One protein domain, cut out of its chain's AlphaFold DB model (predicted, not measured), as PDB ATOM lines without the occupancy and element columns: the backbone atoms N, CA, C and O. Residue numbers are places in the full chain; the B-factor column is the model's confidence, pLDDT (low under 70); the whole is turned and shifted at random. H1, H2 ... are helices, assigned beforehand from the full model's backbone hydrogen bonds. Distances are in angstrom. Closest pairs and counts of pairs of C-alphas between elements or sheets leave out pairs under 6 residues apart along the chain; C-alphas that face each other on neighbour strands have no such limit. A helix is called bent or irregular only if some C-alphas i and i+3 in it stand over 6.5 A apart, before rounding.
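Overview. This is residues 12 to 55 of the 107 residues of an uncharacterized protein of Citrobacter pasteurii (UniProt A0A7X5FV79). Two long helices, H1 and then H2, run side by side in opposite ways, joined at one end by the tight turn of residues 30 to 33, as a flat, open U with a gap between its two arms. The closest approach of the arms lies near the turn, at Cys 27 and Ile 37, and residues 49 to 55 at the far end of H2 stand free. The printed part has 44 residues, 40 of them in the two named helices, with no named strand, and its class is all helix. It is loose, with a radius of gyration of the C-alphas of 11.7 A, and the C-alphas span 36 by 21 by 5 A.

Arrangement. Begin at Thr 12, where H1, residues 12 to 29, sets out; after a tight link of 4 residues comes H2, residues 34 to 55. The two helices run opposite ways at a shallow tilt of 2 degrees. They are close but not clearly touching, with 1 pair of C-alphas within 8 A: look at the closest, those of Cys 27 and Ile 37, 7.5 A apart. Their centres are 13.1 A apart. Along the backbones of H1 and H2, every O i to N i+4 pair is within hydrogen-bond range.

Along the chain. Find C-alpha 12 at (-26.887, 1.128, 16.333); from there H1 runs 26.0 A to C-alpha 29 at (-49.696, -6.597, 6.436). Then find C-alpha 34 at (-49.355, 5.900, 1.041), from which H2, the longest helix with 22 residues, runs 31.8 A to C-alpha 55 at (-21.890, 11.744, 15.893). Neither helix is bent or irregular.

Size, cuts and confidence. The two C-alphas farthest apart are those of Phe 31 and Asn 55, at 36.3 A, while the C-alphas of Thr 12 and Asn 55 are 11.7 A apart. Residues 28 to 35 stand free, as do residues 49 to 55 of H2. The printed part has no cut. Read the B-factor column for the model's confidence: the mean pLDDT of the printed part is 74.2, and 13 residues are under 70, namely 12 to 14, 29 to 32 and 50 to 55.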
ATOM      1  N   THR A  12     -25.877   0.138  16.726       64.75
ATOM      2  CA  THR A  12     -26.887   1.128  16.333       64.75
ATOM      3  C   THR A  12     -27.482   0.840  14.947       64.75
ATOM      4  O   THR A  12     -28.620   1.219  14.670       64.75
ATOM      5  N   ARG A  13     -26.707   0.203  14.062       66.06
ATOM      6  CA  ARG A  13     -27.085  -0.070  12.671       66.06
ATOM      7  C   ARG A  13     -28.053  -1.244  12.576       66.06
ATOM      8  O   ARG A  13     -28.992  -1.199  11.790       66.06
ATOM      9  N   GLU A  14     -27.842  -2.260  13.392       69.88
ATOM     10  CA  GLU A  14     -28.649  -3.469  13.448       69.88
ATOM     11  C   GLU A  14     -30.035  -3.147  14.022       69.88
ATOM     12  O   GLU A  14     -31.038  -3.495  13.405       69.88
ATOM     13  N   ILE A  15     -30.104  -2.340  15.094       74.44
ATOM     14  CA  ILE A  15     -31.375  -1.801  15.621       74.44
ATOM     15  C   ILE A  15     -32.117  -1.005  14.539       74.44
ATOM     16  O   ILE A  15     -33.323  -1.163  14.357       74.44
ATOM     17  N   PHE A  16     -31.398  -0.157  13.797       72.62
ATOM     18  CA  PHE A  16     -31.981   0.657  12.732       72.62
ATOM     19  C   PHE A  16     -32.588  -0.202  11.616       72.62
ATOM     20  O   PHE A  16     -33.720   0.040  11.197       72.62
ATOM     21  N   ASN A  17     -31.858  -1.223  11.166       77.31
ATOM     22  CA  ASN A  17     -32.336  -2.153  10.148       77.31
ATOM     23  C   ASN A  17     -33.569  -2.928  10.632       77.31
ATOM     24  O   ASN A  17     -34.511  -3.110   9.865       77.31
ATOM     25  N   CYS A  18     -33.608  -3.332  11.902       79.31
ATOM     26  CA  CYS A  18     -34.758  -4.034  12.467       79.31
ATOM     27  C   CYS A  18     -36.000  -3.152  12.596       79.31
ATOM     28  O   CYS A  18     -37.097  -3.625  12.303       79.31
ATOM     29  N   ILE A  19     -35.856  -1.871  12.955       80.62
ATOM     30  CA  ILE A  19     -36.977  -0.916  12.943       80.62
ATOM     31  C   ILE A  19     -37.523  -0.755  11.520       80.62
ATOM     32  O   ILE A  19     -38.735  -0.797  11.324       80.62
ATOM     33  N   GLN A  20     -36.638  -0.620  10.528       79.44
ATOM     34  CA  GLN A  20     -37.045  -0.479   9.131       79.44
ATOM     35  C   GLN A  20     -37.785  -1.728   8.627       79.44
ATOM     36  O   GLN A  20     -38.883  -1.606   8.094       79.44
ATOM     37  N   LEU A  21     -37.235  -2.923   8.869       81.19
ATOM     38  CA  LEU A  21     -37.865  -4.193   8.499       81.19
ATOM     39  C   LEU A  21     -39.216  -4.400   9.194       81.19
ATOM     40  O   LEU A  21     -40.167  -4.848   8.563       81.19
ATOM     41  N   SER A  22     -39.323  -4.043  10.477       80.25
ATOM     42  CA  SER A  22     -40.585  -4.160  11.221       80.25
ATOM     43  C   SER A  22     -41.659  -3.235  10.645       80.25
ATOM     44  O   SER A  22     -42.820  -3.623  10.545       80.25
ATOM     45  N   PHE A  23     -41.266  -2.029  10.225       81.19
ATOM     46  CA  PHE A  23     -42.166  -1.092   9.562       81.19
ATOM     47  C   PHE A  23     -42.588  -1.583   8.173       81.19
ATOM     48  O   PHE A  23     -43.771  -1.537   7.855       81.19
ATOM     49  N   ASP A  24     -41.661  -2.112   7.370       78.94
ATOM     50  CA  ASP A  24     -41.976  -2.652   6.043       78.94
ATOM     51  C   ASP A  24     -42.924  -3.869   6.137       78.94
ATOM     52  O   ASP A  24     -43.873  -3.964   5.359       78.94
ATOM     53  N   ILE A  25     -42.743  -4.751   7.131       78.62
ATOM     54  CA  ILE A  25     -43.671  -5.863   7.421       78.62
ATOM     55  C   ILE A  25     -45.048  -5.334   7.848       78.62
ATOM     56  O   ILE A  25     -46.071  -5.837   7.390       78.62
ATOM     57  N   TRP A  26     -45.096  -4.305   8.698       77.12
ATOM     58  CA  TRP A  26     -46.355  -3.670   9.100       77.12
ATOM     59  C   TRP A  26     -47.090  -3.044   7.904       77.12
ATOM     60  O   TRP A  26     -48.291  -3.254   7.755       77.12
ATOM     61  N   CYS A  27     -46.377  -2.360   7.005       75.44
ATOM     62  CA  CYS A  27     -46.940  -1.821   5.763       75.44
ATOM     63  C   CYS A  27     -47.386  -2.902   4.771       75.44
ATOM     64  O   CYS A  27     -48.309  -2.661   4.003       75.44
ATOM     65  N   ALA A  28     -46.735  -4.067   4.752       75.12
ATOM     66  CA  ALA A  28     -47.144  -5.187   3.904       75.12
ATOM     67  C   ALA A  28     -48.403  -5.897   4.439       75.12
ATOM     68  O   ALA A  28     -49.196  -6.410   3.654       75.12
ATOM     69  N   ASN A  29     -48.591  -5.907   5.763       69.56
ATOM     70  CA  ASN A  29     -49.696  -6.597   6.436       69.56
ATOM     71  C   ASN A  29     -50.944  -5.722   6.657       69.56
ATOM     72  O   ASN A  29     -52.017  -6.255   6.937       69.56
ATOM     73  N   HIS A  30     -50.831  -4.396   6.542       64.25
ATOM     74  CA  HIS A  30     -51.945  -3.460   6.683       64.25
ATOM     75  C   HIS A  30     -52.125  -2.614   5.419       64.25
ATOM     76  O   HIS A  30     -51.156  -2.251   4.761       64.25
ATOM     77  N   PHE A  31     -53.365  -2.219   5.113       61.44
ATOM     78  CA  PHE A  31     -53.668  -1.188   4.108       61.44
ATOM     79  C   PHE A  31     -53.296   0.207   4.633       61.44
ATOM     80  O   PHE A  31     -54.138   1.101   4.732       61.44
ATOM     81  N   THR A  32     -52.044   0.393   5.042       66.88
ATOM     82  CA  THR A  32     -51.554   1.692   5.479       66.88
ATOM     83  C   THR A  32     -51.542   2.628   4.279       66.88
ATOM     84  O   THR A  32     -50.991   2.303   3.224       66.88
ATOM     85  N   ASP A  33     -52.155   3.799   4.418       76.81
ATOM     86  CA  ASP A  33     -52.221   4.752   3.325       76.81
ATOM     87  C   ASP A  33     -50.813   5.233   2.922       76.81
ATOM     88  O   ASP A  33     -49.893   5.373   3.737       76.81
ATOM     89  N   SER A  34     -50.642   5.501   1.625       77.81
ATOM     90  CA  SER A  34     -49.355   5.900   1.041       77.81
ATOM     91  C   SER A  34     -48.752   7.148   1.709       77.81
ATOM     92  O   SER A  34     -47.529   7.319   1.717       77.81
ATOM     93  N   ASN A  35     -49.582   8.023   2.287       81.31
ATOM     94  CA  ASN A  35     -49.127   9.257   2.912       81.31
ATOM     95  C   ASN A  35     -48.490   8.992   4.283       81.31
ATOM     96  O   ASN A  35     -47.392   9.480   4.553       81.31
ATOM     97  N   SER A  36     -49.103   8.140   5.103       77.50
ATOM     98  CA  SER A  36     -48.546   7.697   6.387       77.50
ATOM     99  C   SER A  36     -47.186   7.008   6.223       77.50
ATOM    100  O   SER A  36     -46.250   7.281   6.979       77.50
ATOM    101  N   ILE A  37     -47.019   6.199   5.168       79.62
ATOM    102  CA  ILE A  37     -45.734   5.564   4.822       79.62
ATOM    103  C   ILE A  37     -44.669   6.616   4.482       79.62
ATOM    104  O   ILE A  37     -43.526   6.535   4.948       79.62
ATOM    105  N   LYS A  38     -45.027   7.629   3.683       80.81
ATOM    106  CA  LYS A  38     -44.115   8.727   3.323       80.81
ATOM    107  C   LYS A  38     -43.704   9.549   4.543       80.81
ATOM    108  O   LYS A  38     -42.515   9.825   4.699       80.81
ATOM    109  N   LEU A  39     -44.653   9.903   5.409       82.44
ATOM    110  CA  LEU A  39     -44.393  10.684   6.620       82.44
ATOM    111  C   LEU A  39     -43.443   9.952   7.569       82.44
ATOM    112  O   LEU A  39     -42.471  10.548   8.037       82.44
ATOM    113  N   PHE A  40     -43.655   8.649   7.781       81.81
ATOM    114  CA  PHE A  40     -42.740   7.840   8.585       81.81
ATOM    115  C   PHE A  40     -41.330   7.819   7.986       81.81
ATOM    116  O   PHE A  40     -40.358   8.105   8.685       81.81
ATOM    117  N   ARG A  41     -41.202   7.550   6.679       81.62
ATOM    118  CA  ARG A  41     -39.894   7.519   6.000       81.62
ATOM    119  C   ARG A  41     -39.165   8.859   6.094       81.62
ATOM    120  O   ARG A  41     -37.958   8.874   6.331       81.62
ATOM    121  N   LEU A  42     -39.875   9.977   5.944       80.81
ATOM    122  CA  LEU A  42     -39.309  11.320   6.096       80.81
ATOM    123  C   LEU A  42     -38.808  11.565   7.523       80.81
ATOM    124  O   LEU A  42     -37.654  11.964   7.704       80.81
ATOM    125  N   ALA A  43     -39.637  11.283   8.531       76.88
ATOM    126  CA  ALA A  43     -39.272  11.452   9.935       76.88
ATOM    127  C   ALA A  43     -38.069  10.573  10.316       76.88
ATOM    128  O   ALA A  43     -37.110  11.045  10.931       76.88
ATOM    129  N   PHE A  44     -38.074   9.315   9.876       80.69
ATOM    130  CA  PHE A  44     -37.018   8.349  10.155       80.69
ATOM    131  C   PHE A  44     -35.686   8.727   9.490       80.69
ATOM    132  O   PHE A  44     -34.634   8.710  10.135       80.69
ATOM    133  N   ASN A  45     -35.717   9.154   8.224       79.50
ATOM    134  CA  ASN A  45     -34.525   9.628   7.519       79.50
ATOM    135  C   ASN A  45     -33.976  10.931   8.115       79.50
ATOM    136  O   ASN A  45     -32.759  11.077   8.237       79.50
ATOM    137  N   SER A  46     -34.849  11.849   8.541       76.62
ATOM    138  CA  SER A  46     -34.448  13.071   9.247       76.62
ATOM    139  C   SER A  46     -33.740  12.745  10.566       76.62
ATOM    140  O   SER A  46     -32.633  13.227  10.815       76.62
ATOM    141  N   ALA A  47     -34.297  11.830  11.368       75.56
ATOM    142  CA  ALA A  47     -33.672  11.367  12.607       75.56
ATOM    143  C   ALA A  47     -32.311  10.685  12.358       75.56
ATOM    144  O   ALA A  47     -31.342  10.937  13.083       75.56
ATOM    145  N   LYS A  48     -32.191   9.881  11.290       74.69
ATOM    146  CA  LYS A  48     -30.920   9.274  10.855       74.69
ATOM    147  C   LYS A  48     -29.876  10.335  10.500       74.69
ATOM    148  O   LYS A  48     -28.728  10.238  10.941       74.69
ATOM    149  N   ALA A  49     -30.264  11.346   9.723       73.12
ATOM    150  CA  ALA A  49     -29.385  12.438   9.315       73.12
ATOM    151  C   ALA A  49     -28.920  13.270  10.520       73.12
ATOM    152  O   ALA A  49     -27.725  13.537  10.654       73.12
ATOM    153  N   GLN A  50     -29.827  13.589  11.448       67.50
ATOM    154  CA  GLN A  50     -29.490  14.281  12.694       67.50
ATOM    155  C   GLN A  50     -28.527  13.472  13.566       67.50
ATOM    156  O   GLN A  50     -27.595  14.039  14.133       67.50
ATOM    157  N   ARG A  51     -28.702  12.148  13.662       66.88
ATOM    158  CA  ARG A  51     -27.788  11.286  14.425       66.88
ATOM    159  C   ARG A  51     -26.400  11.213  13.788       66.88
ATOM    160  O   ARG A  51     -25.410  11.351  14.500       66.88
ATOM    161  N   LYS A  52     -26.314  11.069  12.459       63.34
ATOM    162  CA  LYS A  52     -25.036  11.126  11.722       63.34
ATOM    163  C   LYS A  52     -24.333  12.469  11.945       63.34
ATOM    164  O   LYS A  52     -23.134  12.494  12.202       63.34
ATOM    165  N   TYR A  53     -25.088  13.566  11.914       57.56
ATOM    166  CA  TYR A  53     -24.574  14.906  12.186       57.56
ATOM    167  C   TYR A  53     -24.064  15.057  13.628       57.56
ATOM    168  O   TYR A  53     -22.941  15.514  13.830       57.56
ATOM    169  N   LYS A  54     -24.832  14.611  14.632       59.22
ATOM    170  CA  LYS A  54     -24.416  14.648  16.045       59.22
ATOM    171  C   LYS A  54     -23.165  13.807  16.307       59.22
ATOM    172  O   LYS A  54     -22.247  14.309  16.941       59.22
ATOM    173  N   ASN A  55     -23.076  12.598  15.749       59.44
ATOM    174  CA  ASN A  55     -21.890  11.744  15.893       59.44
ATOM    175  C   ASN A  55     -20.650  12.311  15.181       59.44
ATOM    176  O   ASN A  55     -19.536  12.056  15.607       59.44
TER     177      ASN A  55